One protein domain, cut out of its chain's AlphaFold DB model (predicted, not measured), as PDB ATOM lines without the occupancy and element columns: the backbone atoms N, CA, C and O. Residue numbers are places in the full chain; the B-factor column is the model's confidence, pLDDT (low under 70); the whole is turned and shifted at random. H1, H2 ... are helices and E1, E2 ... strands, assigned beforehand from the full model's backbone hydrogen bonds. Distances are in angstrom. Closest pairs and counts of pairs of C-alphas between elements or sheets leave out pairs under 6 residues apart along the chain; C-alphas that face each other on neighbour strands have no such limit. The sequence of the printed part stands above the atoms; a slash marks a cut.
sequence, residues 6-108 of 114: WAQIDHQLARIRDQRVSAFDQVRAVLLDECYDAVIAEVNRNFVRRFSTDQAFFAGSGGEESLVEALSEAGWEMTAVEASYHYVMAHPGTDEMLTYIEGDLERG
ATOM      1  N   TRP A   6     -10.787  45.898  54.034       97.31
ATOM      2  CA  TRP A   6     -10.431  44.803  53.127       97.31
ATOM      3  C   TRP A   6     -10.559  43.427  53.778       97.31
ATOM      4  O   TRP A   6     -11.149  42.540  53.184       97.31
ATOM      5  N   ALA A   7     -10.147  43.278  55.039       97.62
ATOM      6  CA  ALA A   7     -10.329  42.020  55.763       97.62
ATOM      7  C   ALA A   7     -11.816  41.641  55.919       97.62
ATOM      8  O   ALA A   7     -12.165  40.462  55.947       97.62
ATOM      9  N   GLN A   8     -12.707  42.634  56.018       98.38
ATOM     10  CA  GLN A   8     -14.150  42.402  56.039       98.38
ATOM     11  C   GLN A   8     -14.699  42.032  54.654       98.38
ATOM     12  O   GLN A   8     -15.519  41.119  54.582       98.38
ATOM     13  N   ILE A   9     -14.217  42.662  53.574       98.44
ATOM     14  CA  ILE A   9     -14.526  42.250  52.193       98.44
ATOM     15  C   ILE A   9     -14.111  40.790  51.968       98.44
ATOM     16  O   ILE A   9     -14.938  39.985  51.542       98.44
ATOM     17  N   ASP A  10     -12.884  40.424  52.336       98.06
ATOM     18  CA  ASP A  10     -12.374  39.056  52.197       98.06
ATOM     19  C   ASP A  10     -13.254  38.064  52.972       98.06
ATOM     20  O   ASP A  10     -13.615  36.999  52.469       98.06
ATOM     21  N   HIS A  11     -13.687  38.434  54.182       98.06
ATOM     22  CA  HIS A  11     -14.582  37.600  54.980       98.06
ATOM     23  C   HIS A  11     -15.993  37.481  54.371       98.06
ATOM     24  O   HIS A  11     -16.600  36.411  54.454       98.06
ATOM     25  N   GLN A  12     -16.527  38.533  53.740       98.50
ATOM     26  CA  GLN A  12     -17.793  38.462  52.997       98.50
ATOM     27  C   GLN A  12     -17.687  37.492  51.813       98.50
ATOM     28  O   GLN A  12     -18.549  36.625  51.652       98.50
ATOM     29  N   LEU A  13     -16.618  37.592  51.018       98.56
ATOM     30  CA  LEU A  13     -16.381  36.704  49.875       98.56
ATOM     31  C   LEU A  13     -16.171  35.250  50.322       98.56
ATOM     32  O   LEU A  13     -16.777  34.339  49.756       98.56
ATOM     33  N   ALA A  14     -15.403  35.025  51.392       98.38
ATOM     34  CA  ALA A  14     -15.241  33.703  51.995       98.38
ATOM     35  C   ALA A  14     -16.584  33.103  52.437       98.38
ATOM     36  O   ALA A  14     -16.879  31.957  52.112       98.38
ATOM     37  N   ARG A  15     -17.459  33.881  53.090       98.44
ATOM     38  CA  ARG A  15     -18.798  33.399  53.475       98.44
ATOM     39  C   ARG A  15     -19.652  32.994  52.282       98.44
ATOM     40  O   ARG A  15     -20.332  31.977  52.370       98.44
ATOM     41  N   ILE A  16     -19.630  33.766  51.193       98.56
ATOM     42  CA  ILE A  16     -20.352  33.427  49.955       98.56
ATOM     43  C   ILE A  16     -19.911  32.044  49.455       98.56
ATOM     44  O   ILE A  16     -20.763  31.188  49.202       98.56
ATOM     45  N   ARG A  17     -18.595  31.806  49.394       98.44
ATOM     46  CA  ARG A  17     -17.988  30.540  48.954       98.44
ATOM     47  C   ARG A  17     -18.306  29.383  49.898       98.44
ATOM     48  O   ARG A  17     -18.886  28.380  49.482       98.44
ATOM     49  N   ASP A  18     -17.958  29.535  51.174       98.19
ATOM     50  CA  ASP A  18     -18.006  28.473  52.183       98.19
ATOM     51  C   ASP A  18     -19.436  28.024  52.477       98.19
ATOM     52  O   ASP A  18     -19.704  26.834  52.663       98.19
ATOM     53  N   GLN A  19     -20.378  28.971  52.497       98.25
ATOM     54  CA  GLN A  19     -21.789  28.677  52.740       98.25
ATOM     55  C   GLN A  19     -22.520  28.230  51.471       98.25
ATOM     56  O   GLN A  19     -23.685  27.847  51.564       98.25
ATOM     57  N   ARG A  20     -21.853  28.273  50.305       97.81
ATOM     58  CA  ARG A  20     -22.436  27.999  48.985       97.81
ATOM     59  C   ARG A  20     -23.780  28.704  48.811       97.81
ATOM     60  O   ARG A  20     -24.792  28.061  48.528       97.81
ATOM     61  N   VAL A  21     -23.798  30.015  49.066       98.06
ATOM     62  CA  VAL A  21     -25.034  30.807  48.996       98.06
ATOM     63  C   VAL A  21     -25.676  30.617  47.625       98.06
ATOM     64  O   VAL A  21     -25.002  30.714  46.607       98.06
ATOM     65  N   SER A  22     -26.971  30.326  47.592       98.06
ATOM     66  CA  SER A  22     -27.687  29.894  46.387       98.06
ATOM     67  C   SER A  22     -28.947  30.713  46.114       98.06
ATOM     68  O   SER A  22     -29.717  30.384  45.217       98.06
ATOM     69  N   ALA A  23     -29.203  31.751  46.911       98.25
ATOM     70  CA  ALA A  23     -30.344  32.646  46.748       98.25
ATOM     71  C   ALA A  23     -29.938  34.107  46.948       98.25
ATOM     72  O   ALA A  23     -29.049  34.403  47.752       98.25
ATOM     73  N   PHE A  24     -30.622  35.032  46.264       98.38
ATOM     74  CA  PHE A  24     -30.324  36.462  46.366       98.38
ATOM     75  C   PHE A  24     -30.411  36.976  47.807       98.38
ATOM     76  O   PHE A  24     -29.543  37.727  48.241       98.38
ATOM     77  N   ASP A  25     -31.395  36.520  48.591       98.50
ATOM     78  CA  ASP A  25     -31.534  36.936  49.993       98.50
ATOM     79  C   ASP A  25     -30.317  36.562  50.846       98.50
ATOM     80  O   ASP A  25     -29.953  37.306  51.755       98.50
ATOM     81  N   GLN A  26     -29.652  35.444  50.541       98.62
ATOM     82  CA  GLN A  26     -28.430  35.034  51.235       98.62
ATOM     83  C   GLN A  26     -27.244  35.909  50.826       98.62
ATOM     84  O   GLN A  26     -26.494  36.355  51.691       98.62
ATOM     85  N   VAL A  27     -27.106  36.210  49.529       98.44
ATOM     86  CA  VAL A  27     -26.087  37.147  49.027       98.44
ATOM     87  C   VAL A  27     -26.276  38.516  49.683       98.44
ATOM     88  O   VAL A  27     -25.351  39.050  50.292       98.44
ATOM     89  N   ARG A  28     -27.503  39.046  49.652       98.56
ATOM     90  CA  ARG A  28     -27.884  40.301  50.303       98.56
ATOM     91  C   ARG A  28     -27.568  40.283  51.797       98.56
ATOM     92  O   ARG A  28     -27.014  41.254  52.301       98.56
ATOM     93  N   ALA A  29     -27.899  39.201  52.498       98.56
ATOM     94  CA  ALA A  29     -27.630  39.073  53.926       98.56
ATOM     95  C   ALA A  29     -26.130  39.113  54.248       98.56
ATOM     96  O   ALA A  29     -25.763  39.720  55.244       98.56
ATOM     97  N   VAL A  30     -25.264  38.516  53.419       98.50
ATOM     98  CA  VAL A  30     -23.804  38.583  53.611       98.50
ATOM     99  C   VAL A  30     -23.263  39.985  53.315       98.50
ATOM    100  O   VAL A  30     -22.472  40.518  54.095       98.50
ATOM    101  N   LEU A  31     -23.693  40.593  52.206       98.25
ATOM    102  CA  LEU A  31     -23.187  41.894  51.757       98.25
ATOM    103  C   LEU A  31     -23.620  43.057  52.659       98.25
ATOM    104  O   LEU A  31     -22.879  44.026  52.809       98.25
ATOM    105  N   LEU A  32     -24.805  42.955  53.262       98.00
ATOM    106  CA  LEU A  32     -25.389  43.983  54.127       98.00
ATOM    107  C   LEU A  32     -25.331  43.622  55.620       98.00
ATOM    108  O   LEU A  32     -26.039  44.235  56.417       98.00
ATOM    109  N   ASP A  33     -24.539  42.618  56.000       98.19
ATOM    110  CA  ASP A  33     -24.414  42.200  57.394       98.19
ATOM    111  C   ASP A  33     -23.815  43.337  58.241       98.19
ATOM    112  O   ASP A  33     -22.684  43.778  58.019       98.19
ATOM    113  N   GLU A  34     -24.576  43.811  59.231       96.56
ATOM    114  CA  GLU A  34     -24.196  44.940  60.087       96.56
ATOM    115  C   GLU A  34     -22.981  44.638  60.980       96.56
ATOM    116  O   GLU A  34     -22.411  45.563  61.559       96.56
ATOM    117  N   CYS A  35     -22.542  43.373  61.075       97.25
ATOM    118  CA  CYS A  35     -21.287  43.041  61.752       97.25
ATOM    119  C   CYS A  35     -20.040  43.571  61.021       97.25
ATOM    120  O   CYS A  35     -18.990  43.704  61.648       97.25
ATOM    121  N   TYR A  36     -20.147  43.904  59.728       97.94
ATOM    122  CA  TYR A  36     -19.071  44.499  58.934       97.94
ATOM    123  C   TYR A  36     -19.093  46.026  59.014       97.94
ATOM    124  O   TYR A  36     -19.350  46.726  58.035       97.94
ATOM    125  N   ASP A  37     -18.839  46.559  60.204       97.75
ATOM    126  CA  ASP A  37     -18.899  47.993  60.497       97.75
ATOM    127  C   ASP A  37     -18.046  48.874  59.558       97.75
ATOM    128  O   ASP A  37     -18.507  49.935  59.137       97.75
ATOM    129  N   ALA A  38     -16.847  48.434  59.168       98.06
ATOM    130  CA  ALA A  38     -15.971  49.134  58.232       98.06
ATOM    131  C   ALA A  38     -16.556  49.164  56.811       98.06
ATOM    132  O   ALA A  38     -16.491  50.197  56.137       98.06
ATOM    133  N   VAL A  39     -17.167  48.064  56.363       98.00
ATOM    134  CA  VAL A  39     -17.879  48.011  55.076       98.00
ATOM    135  C   VAL A  39     -19.107  48.915  55.119       98.00
ATOM    136  O   VAL A  39     -19.262  49.773  54.251       98.00
ATOM    137  N   ILE A  40     -19.937  48.803  56.159       97.62
ATOM    138  CA  ILE A  40     -21.135  49.634  56.341       97.62
ATOM    139  C   ILE A  40     -20.775  51.124  56.419       97.62
ATOM    140  O   ILE A  40     -21.480  51.961  55.847       97.62
ATOM    141  N   ALA A  41     -19.670  51.480  57.076       96.75
ATOM    142  CA  ALA A  41     -19.177  52.851  57.130       96.75
ATOM    143  C   ALA A  41     -18.738  53.372  55.751       96.75
ATOM    144  O   ALA A  41     -19.036  54.522  55.426       96.75
ATOM    145  N   GLU A  42     -18.075  52.557  54.920       96.25
ATOM    146  CA  GLU A  42     -17.707  52.965  53.555       96.25
ATOM    147  C   GLU A  42     -18.942  53.079  52.647       96.25
ATOM    148  O   GLU A  42     -19.073  54.072  51.932       96.25
ATOM    149  N   VAL A  43     -19.895  52.143  52.725       96.25
ATOM    150  CA  VAL A  43     -21.166  52.216  51.975       96.25
ATOM    151  C   VAL A  43     -21.933  53.499  52.301       96.25
ATOM    152  O   VAL A  43     -22.508  54.124  51.410       96.25
ATOM    153  N   ASN A  44     -21.904  53.923  53.565       96.19
ATOM    154  CA  ASN A  44     -22.593  55.119  54.038       96.19
ATOM    155  C   ASN A  44     -21.733  56.396  54.010       96.19
ATOM    156  O   ASN A  44     -22.164  57.435  54.518       96.19
ATOM    157  N   ARG A  45     -20.526  56.349  53.428       94.12
ATOM    158  CA  ARG A  45     -19.513  57.413  53.527       94.12
ATOM    159  C   ARG A  45     -20.012  58.794  53.110       94.12
ATOM    160  O   ARG A  45     -19.629  59.788  53.722       94.12
ATOM    161  N   ASN A  46     -20.828  58.856  52.058       91.69
ATOM    162  CA  ASN A  46     -21.354  60.115  51.523       91.69
ATOM    163  C   ASN A  46     -22.795  60.397  51.978       91.69
ATOM    164  O   ASN A  46     -23.192  61.554  52.085       91.69
ATOM    165  N   PHE A  47     -23.582  59.350  52.224       94.00
ATOM    166  CA  PHE A  47     -24.961  59.411  52.700       94.00
ATOM    167  C   PHE A  47     -25.384  58.030  53.200       94.00
ATOM    168  O   PHE A  47     -24.858  57.021  52.741       94.00
ATOM    169  N   VAL A  48     -26.377  57.974  54.093       94.81
ATOM    170  CA  VAL A  48     -26.959  56.696  54.522       94.81
ATOM    171  C   VAL A  48     -27.703  56.064  53.348       94.81
ATOM    172  O   VAL A  48     -28.736  56.583  52.910       94.81
ATOM    173  N   ARG A  49     -27.186  54.943  52.842       95.25
ATOM    174  CA  ARG A  49     -27.799  54.178  51.759       95.25
ATOM    175  C   ARG A  49     -28.883  53.261  52.318       95.25
ATOM    176  O   ARG A  49     -28.765  52.719  53.414       95.25
ATOM    177  N   ARG A  50     -29.973  53.107  51.568       95.12
ATOM    178  CA  ARG A  50     -31.075  52.198  51.895       95.12
ATOM    179  C   ARG A  50     -31.302  51.270  50.719       95.12
ATOM    180  O   ARG A  50     -31.266  51.723  49.580       95.12
ATOM    181  N   PHE A  51     -31.570  50.011  51.024       96.56
ATOM    182  CA  PHE A  51     -31.789  48.962  50.039       96.56
ATOM    183  C   PHE A  51     -33.182  48.378  50.228       96.56
ATOM    184  O   PHE A  51     -33.603  48.135  51.365       96.56
ATOM    185  N   SER A  52     -33.889  48.136  49.127       97.31
ATOM    186  CA  SER A  52     -35.088  47.301  49.149       97.31
ATOM    187  C   SER A  52     -34.731  45.834  49.470       97.31
ATOM    188  O   SER A  52     -33.579  45.485  49.758       97.31
ATOM    189  N   THR A  53     -35.730  44.952  49.458       96.94
ATOM    190  CA  THR A  53     -35.521  43.497  49.555       96.94
ATOM    191  C   THR A  53     -34.820  42.916  48.328       96.94
ATOM    192  O   THR A  53     -34.187  41.873  48.436       96.94
ATOM    193  N   ASP A  54     -34.878  43.614  47.196       97.56
ATOM    194  CA  ASP A  54     -34.337  43.171  45.906       97.56
ATOM    195  C   ASP A  54     -33.025  43.872  45.548       97.56
ATOM    196  O   ASP A  54     -32.548  43.762  44.425       97.56
ATOM    197  N   GLN A  55     -32.435  44.575  46.516       98.19
ATOM    198  CA  GLN A  55     -31.224  45.364  46.342       98.19
ATOM    199  C   GLN A  55     -30.156  44.999  47.368       98.19
ATOM    200  O   GLN A  55     -30.452  44.758  48.545       98.19
ATOM    201  N   ALA A  56     -28.902  45.027  46.927       98.00
ATOM    202  CA  ALA A  56     -27.719  44.976  47.777       98.00
ATOM    203  C   ALA A  56     -26.584  45.811  47.166       98.00
ATOM    204  O   ALA A  56     -26.726  46.386  46.088       98.00
ATOM    205  N   PHE A  57     -25.451  45.887  47.861       97.75
ATOM    206  CA  PHE A  57     -24.264  46.553  47.343       97.75
ATOM    207  C   PHE A  57     -22.992  45.854  47.806       97.75
ATOM    208  O   PHE A  57     -22.841  45.535  48.985       97.75
ATOM    209  N   PHE A  58     -22.066  45.659  46.879       97.81
ATOM    210  CA  PHE A  58     -20.727  45.157  47.114       97.81
ATOM    211  C   PHE A  58     -19.723  46.310  47.049       97.81
ATOM    212  O   PHE A  58     -19.404  46.826  45.980       97.81
ATOM    213  N   ALA A  59     -19.190  46.697  48.210       96.50
ATOM    214  CA  ALA A  59     -18.226  47.792  48.317       96.50
ATOM    215  C   ALA A  59     -16.803  47.415  47.857       96.50
ATOM    216  O   ALA A  59     -15.959  48.293  47.692       96.50
ATOM    217  N   GLY A  60     -16.527  46.123  47.661       95.00
ATOM    218  CA  GLY A  60     -15.190  45.588  47.392       95.00
ATOM    219  C   GLY A  60     -14.758  45.598  45.924       95.00
ATOM    220  O   GLY A  60     -13.784  44.934  45.593       95.00
ATOM    221  N   SER A  61     -15.442  46.320  45.033       88.81
ATOM    222  CA  SER A  61     -15.196  46.275  43.578       88.81
ATOM    223  C   SER A  61     -13.786  46.701  43.137       88.81
ATOM    224  O   SER A  61     -13.395  46.420  42.007       88.81
ATOM    225  N   GLY A  62     -13.021  47.365  44.010       84.81
ATOM    226  CA  GLY A  62     -11.623  47.745  43.779       84.81
ATOM    227  C   GLY A  62     -10.574  46.801  44.381       84.81
ATOM    228  O   GLY A  62      -9.404  47.180  44.415       84.81
ATOM    229  N   GLY A  63     -10.981  45.651  44.928       84.88
ATOM    230  CA  GLY A  63     -10.085  44.648  45.513       84.88
ATOM    231  C   GLY A  63      -9.451  43.717  44.473       84.88
ATOM    232  O   GLY A  63      -9.746  43.806  43.282       84.88
ATOM    233  N   GLU A  64      -8.571  42.822  44.931       82.00
ATOM    234  CA  GLU A  64      -7.989  41.767  44.084       82.00
ATOM    235  C   GLU A  64      -8.987  40.638  43.815       82.00
ATOM    236  O   GLU A  64      -9.079  40.153  42.690       82.00
ATOM    237  N   GLU A  65      -9.753  40.247  44.837       86.25
ATOM    238  CA  GLU A  65     -10.813  39.253  44.705       86.25
ATOM    239  C   GLU A  65     -12.124  39.895  44.251       86.25
ATOM    240  O   GLU A  65     -12.516  40.972  44.712       86.25
ATOM    241  N   SER A  66     -12.839  39.199  43.368       92.62
ATOM    242  CA  SER A  66     -14.092  39.695  42.808       92.62
ATOM    243  C   SER A  66     -15.317  38.937  43.326       92.62
ATOM    244  O   SER A  66     -15.289  37.736  43.602       92.62
ATOM    245  N   LEU A  67     -16.451  39.640  43.395       97.06
ATOM    246  CA  LEU A  67     -17.737  39.030  43.739       97.06
ATOM    247  C   LEU A  67     -18.140  37.924  42.748       97.06
ATOM    248  O   LEU A  67     -18.703  36.910  43.156       97.06
ATOM    249  N   VAL A  68     -17.831  38.100  41.459       96.50
ATOM    250  CA  VAL A  68     -18.152  37.122  40.410       96.50
ATOM    251  C   VAL A  68     -17.425  35.794  40.622       96.50
ATOM    252  O   VAL A  68     -18.025  34.738  40.431       96.50
ATOM    253  N   GLU A  69     -16.166  35.822  41.065       96.19
ATOM    254  CA  GLU A  69     -15.401  34.609  41.382       96.19
ATOM    255  C   GLU A  69     -15.995  33.890  42.594       96.19
ATOM    256  O   GLU A  69     -16.273  32.695  42.519       96.19
ATOM    257  N   ALA A  70     -16.281  34.622  43.678       98.06
ATOM    258  CA  ALA A  70     -16.878  34.043  44.880       98.06
ATOM    259  C   ALA A  70     -18.251  33.402  44.601       98.06
ATOM    260  O   ALA A  70     -18.532  32.294  45.062       98.06
ATOM    261  N   LEU A  71     -19.100  34.066  43.807       98.19
ATOM    262  CA  LEU A  71     -20.389  33.520  43.374       98.19
ATOM    263  C   LEU A  71     -20.212  32.293  42.465       98.19
ATOM    264  O   LEU A  71     -20.918  31.298  42.641       98.19
ATOM    265  N   SER A  72     -19.253  32.323  41.537       97.69
ATOM    266  CA  SER A  72     -18.960  31.180  40.661       97.69
ATOM    267  C   SER A  72     -18.537  29.944  41.461       97.69
ATOM    268  O   SER A  72     -19.039  28.844  41.235       97.69
ATOM    269  N   GLU A  73     -17.678  30.116  42.465       98.31
ATOM    270  CA  GLU A  73     -17.242  29.040  43.365       98.31
ATOM    271  C   GLU A  73     -18.379  28.511  44.265       98.31
ATOM    272  O   GLU A  73     -18.454  27.307  44.561       98.31
ATOM    273  N   ALA A  74     -19.318  29.386  44.645       98.25
ATOM    274  CA  ALA A  74     -20.551  29.013  45.340       98.25
ATOM    275  C   ALA A  74     -21.530  28.220  44.446       98.25
ATOM    276  O   ALA A  74     -22.372  27.485  44.968       98.25
ATOM    277  N   GLY A  75     -21.366  28.268  43.120       98.12
ATOM    278  CA  GLY A  75     -22.159  27.516  42.141       98.12
ATOM    279  C   GLY A  75     -23.098  28.364  41.284       98.12
ATOM    280  O   GLY A  75     -23.956  27.804  40.608       98.12
ATOM    281  N   TRP A  76     -22.965  29.692  41.308       98.38
ATOM    282  CA  TRP A  76     -23.657  30.564  40.361       98.38
ATOM    283  C   TRP A  76     -22.972  30.515  38.996       98.38
ATOM    284  O   TRP A  76     -21.756  30.395  38.891       98.38
ATOM    285  N   GLU A  77     -23.750  30.669  37.939       97.38
ATOM    286  CA  GLU A  77     -23.276  30.659  36.564       97.38
ATOM    287  C   GLU A  77     -23.534  32.016  35.917       97.38
ATOM    288  O   GLU A  77     -24.606  32.604  36.056       97.38
ATOM    289  N   MET A  78     -22.546  32.528  35.190       95.62
ATOM    290  CA  MET A  78     -22.699  33.761  34.429       95.62
ATOM    291  C   MET A  78     -23.565  33.505  33.195       95.62
ATOM    292  O   MET A  78     -23.208  32.693  32.344       95.62
ATOM    293  N   THR A  79     -24.693  34.205  33.080       94.94
ATOM    294  CA  THR A  79     -25.636  34.026  31.962       94.94
ATOM    295  C   THR A  79     -25.545  35.139  30.929       94.94
ATOM    296  O   THR A  79     -25.896  34.926  29.768       94.94
ATOM    297  N   ALA A  80     -25.041  36.310  31.323       91.31
ATOM    298  CA  ALA A  80     -24.743  37.401  30.413       91.31
ATOM    299  C   ALA A  80     -23.647  38.315  30.987       91.31
ATOM    300  O   ALA A  80     -23.517  38.458  32.203       91.31
ATOM    301  N   VAL A  81     -22.867  38.948  30.109       91.81
ATOM    302  CA  VAL A  81     -21.801  39.892  30.471       91.81
ATOM    303  C   VAL A  81     -21.748  41.025  29.451       91.81
ATOM    304  O   VAL A  81     -21.662  40.774  28.249       91.81
ATOM    305  N   GLU A  82     -21.792  42.267  29.928       88.44
ATOM    306  CA  GLU A  82     -21.518  43.452  29.108       88.44
ATOM    307  C   GLU A  82     -20.088  43.951  29.342       88.44
ATOM    308  O   GLU A  82     -19.384  44.303  28.398       88.44
ATOM    309  N   ALA A  83     -19.642  43.947  30.603       86.31
ATOM    310  CA  ALA A  83     -18.304  44.350  31.024       86.31
ATOM    311  C   ALA A  83     -17.930  43.690  32.363       86.31
ATOM    312  O   ALA A  83     -18.778  43.112  33.040       86.31
ATOM    313  N   SER A  84     -16.679  43.838  32.811       85.62
ATOM    314  CA  SER A  84     -16.249  43.353  34.137       85.62
ATOM    315  C   SER A  84     -17.030  43.979  35.300       85.62
ATOM    316  O   SER A  84     -17.131  43.384  36.368       85.62
ATOM    317  N   TYR A  85     -17.602  45.164  35.090       88.38
ATOM    318  CA  TYR A  85     -18.438  45.862  36.060       88.38
ATOM    319  C   TYR A  85     -19.946  45.707  35.800       88.38
ATOM    320  O   TYR A  85     -20.722  46.284  36.554       88.38
ATOM    321  N   HIS A  86     -20.368  44.966  34.765       93.56
ATOM    322  CA  HIS A  86     -21.782  44.763  34.429       93.56
ATOM    323  C   HIS A  86     -22.045  43.344  33.896       93.56
ATOM    324  O   HIS A  86     -21.710  43.022  32.750       93.56
ATOM    325  N   TYR A  87     -22.652  42.491  34.725       94.69
ATOM    326  CA  TYR A  87     -22.934  41.089  34.395       94.69
ATOM    327  C   TYR A  87     -24.183  40.557  35.108       94.69
ATOM    328  O   TYR A  87     -24.650  41.128  36.091       94.69
ATOM    329  N   VAL A  88     -24.709  39.436  34.614       97.19
ATOM    330  CA  VAL A  88     -25.814  38.689  35.225       97.19
ATOM    331  C   VAL A  88     -25.335  37.293  35.599       97.19
ATOM    332  O   VAL A  88     -24.691  36.612  34.796       97.19
ATOM    333  N   MET A  89     -25.688  36.855  36.807       97.56
ATOM    334  CA  MET A  89     -25.481  35.485  37.269       97.56
ATOM    335  C   MET A  89     -26.809  34.815  37.620       97.56
ATOM    336  O   MET A  89     -27.738  35.473  38.083       97.56
ATOM    337  N   ALA A  90     -26.887  33.503  37.419       97.75
ATOM    338  CA  ALA A  90     -28.016  32.664  37.797       97.75
ATOM    339  C   ALA A  90     -27.534  31.449  38.590       97.75
ATOM    340  O   ALA A  90     -26.486  30.891  38.283       97.75
ATOM    341  N   HIS A  91     -28.295  31.013  39.588       97.75
ATOM    342  CA  HIS A  91     -27.995  29.786  40.313       97.75
ATOM    343  C   HIS A  91     -28.867  28.629  39.781       97.75
ATOM    344  O   HIS A  91     -30.088  28.642  39.970       97.75
ATOM    345  N   PRO A  92     -28.282  27.590  39.152       95.31
ATOM    346  CA  PRO A  92     -29.033  26.567  38.413       95.31
ATOM    347  C   PRO A  92     -29.889  25.654  39.306       95.31
ATOM    348  O   PRO A  92     -30.772  24.959  38.814       95.31
ATOM    349  N   GLY A  93     -29.630  25.625  40.617       94.62
ATOM    350  CA  GLY A  93     -30.387  24.810  41.573       94.62
ATOM    351  C   GLY A  93     -31.609  25.495  42.191       94.62
ATOM    352  O   GLY A  93     -32.348  24.838  42.919       94.62
ATOM    353  N   THR A  94     -31.798  26.800  41.974       94.56
ATOM    354  CA  THR A  94     -32.791  27.613  42.707       94.56
ATOM    355  C   THR A  94     -33.581  28.584  41.826       94.56
ATOM    356  O   THR A  94     -34.451  29.268  42.354       94.56
ATOM    357  N   ASP A  95     -33.295  28.655  40.520       90.81
ATOM    358  CA  ASP A  95     -33.859  29.638  39.572       90.81
ATOM    359  C   ASP A  95     -33.636  31.113  39.974       90.81
ATOM    360  O   ASP A  95     -34.238  32.032  39.418       90.81
ATOM    361  N   GLU A  96     -32.739  31.362  40.930       97.38
ATOM    362  CA  GLU A  96     -32.396  32.702  41.401       97.38
ATOM    363  C   GLU A  96     -31.426  33.383  40.435       97.38
ATOM    364  O   GLU A  96     -30.526  32.751  39.878       97.38
ATOM    365  N   MET A  97     -31.592  34.692  40.252       97.69
ATOM    366  CA  MET A  97     -30.747  35.511  39.383       97.69
ATOM    367  C   MET A  97     -30.392  36.832  40.058       97.69
ATOM    368  O   MET A  97     -31.171  37.358  40.858       97.69
ATOM    369  N   LEU A  98     -29.244  37.387  39.684       97.69
ATOM    370  CA  LEU A  98     -28.832  38.732  40.066       97.69
ATOM    371  C   LEU A  98     -28.137  39.449  38.910       97.69
ATOM    372  O   LEU A  98     -27.378  38.831  38.159       97.69
ATOM    373  N   THR A  99     -28.362  40.756  38.815       97.50
ATOM    374  CA  THR A  99     -27.594  41.675  37.975       97.50
ATOM    375  C   THR A  99     -26.628  42.442  38.871       97.50
ATOM    376  O   THR A  99     -27.042  43.006  39.882       97.50
ATOM    377  N   TYR A 100     -25.355  42.490  38.487       96.88
ATOM    378  CA  TYR A 100     -24.326  43.317  39.113       96.88
ATOM    379  C   TYR A 100     -23.984  44.506  38.212       96.88
ATOM    380  O   TYR A 100     -23.704  44.290  37.034       96.88
ATOM    381  N   ILE A 101     -23.959  45.729  38.757       95.38
ATOM    382  CA  ILE A 101     -23.588  46.967  38.049       95.38
ATOM    383  C   ILE A 101     -22.740  47.854  38.966       95.38
ATOM    384  O   ILE A 101     -23.260  48.451  39.897       95.38
ATOM    385  N   GLU A 102     -21.434  47.968  38.718       93.19
ATOM    386  CA  GLU A 102     -20.531  48.885  39.448       93.19
ATOM    387  C   GLU A 102     -20.623  48.793  40.991       93.19
ATOM    388  O   GLU A 102     -20.440  49.774  41.711       93.19
ATOM    389  N   GLY A 103     -20.882  47.595  41.518       95.31
ATOM    390  CA  GLY A 103     -21.051  47.344  42.949       95.31
ATOM    391  C   GLY A 103     -22.510  47.232  43.379       95.31
ATOM    392  O   GLY A 103     -22.779  46.598  44.391       95.31
ATOM    393  N   ASP A 104     -23.463  47.773  42.626       96.75
ATOM    394  CA  ASP A 104     -24.889  47.548  42.858       96.75
ATOM    395  C   ASP A 104     -25.309  46.135  42.464       96.75
ATOM    396  O   ASP A 104     -24.840  45.590  41.465       96.75
ATOM    397  N   LEU A 105     -26.201  45.546  43.263       97.56
ATOM    398  CA  LEU A 105     -26.861  44.288  42.948       97.56
ATOM    399  C   LEU A 105     -28.371  44.492  42.934       97.56
ATOM    400  O   LEU A 105     -28.937  44.987  43.909       97.56
ATOM    401  N   GLU A 106     -29.007  44.008  41.877       97.50
ATOM    402  CA  GLU A 106     -30.459  43.938  41.733       97.50
ATOM    403  C   GLU A 106     -30.875  42.475  41.555       97.50
ATOM    404  O   GLU A 106     -30.210  41.712  40.844       97.50
ATOM    405  N   ARG A 107     -31.978  42.061  42.184       97.50
ATOM    406  CA  ARG A 107     -32.555  40.730  41.965       97.50
ATOM    407  C   ARG A 107     -33.087  40.616  40.532       97.50
ATOM    408  O   ARG A 107     -33.786  41.499  40.039       97.50
ATOM    409  N   GLY A 108     -32.843  39.472  39.901       94.06
ATOM    410  CA  GLY A 108     -33.283  39.172  38.541       94.06
ATOM    411  C   GLY A 108     -32.171  39.331  37.505       94.06
ATOM    412  O   GLY A 108     -31.041  39.666  37.830       94.06
TER     413      GLY A 108
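AT A GLANCE: This is residues 6 to 108 of the 114 residues of an uncharacterized protein of Nocardiopsis sp. JB363 (UniProt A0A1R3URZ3). A twisted antiparallel sheet of five strands has H2 and H4 over one face; H1 packs on both helices, away from the sheet, and H3 stands crosswise near the beginning of H1. The printed part has 103 residues, with four named helices and five named strands in the order H1 H2 H3 E1 H4 E2 E3 E4 E5, a mixed class. The whole is compact, with a radius of gyration of the C-alphas of 12.6 A and spans of 35 by 25 by 25 A.

HOW THE PARTS SIT: H1, residues 6 to 18, touches H2, residues 24 to 31, in a helical hairpin tilted 31 degrees; closest are C-alphas 12 and 30, 6.0 A. H1 only just touches H3, residues 37 to 43, with 3 pairs of C-alphas within 8 A; closest are C-alphas 8 and 39, 6.8 A. H1 touches H4, residues 67 to 74, the same way; closest are C-alphas 17 and 74, 4.7 A. The sheet runs E1 (55 to 57), E5 (104 to 107), E4 (96 to 101), E3 (86 to 91), E2 (77 to 83), and E2 to E5 form a meander, each strand the antiparallel neighbour of the one before. Within hydrogen-bond range are N 56 and O 105, 3.0 A; N 106 and O 99, 3.0 A; N 98 and O 89, 2.9 A; N 88 and O 80, 2.9 A. H2 and H4 are on the sheet, in two layers, at heights of 7.5 A and 9.3 A. In the four helices every O i to N i+4 pair is within range.

IN THESE COORDINATES: H1 begins at C-alpha 6 (-10.431, 44.803, 53.127) and is 18.0 A long; E3 is 17.2 A, E4 17.1 A. E5 ends at C-alpha 107 (-32.555, 40.730, 41.965).

THE WHOLE: C-alphas 46 and 93 are farthest apart, 37.8 A. The link H3 to E1 is long; the printed part has no cut, and no printed residue is under 70.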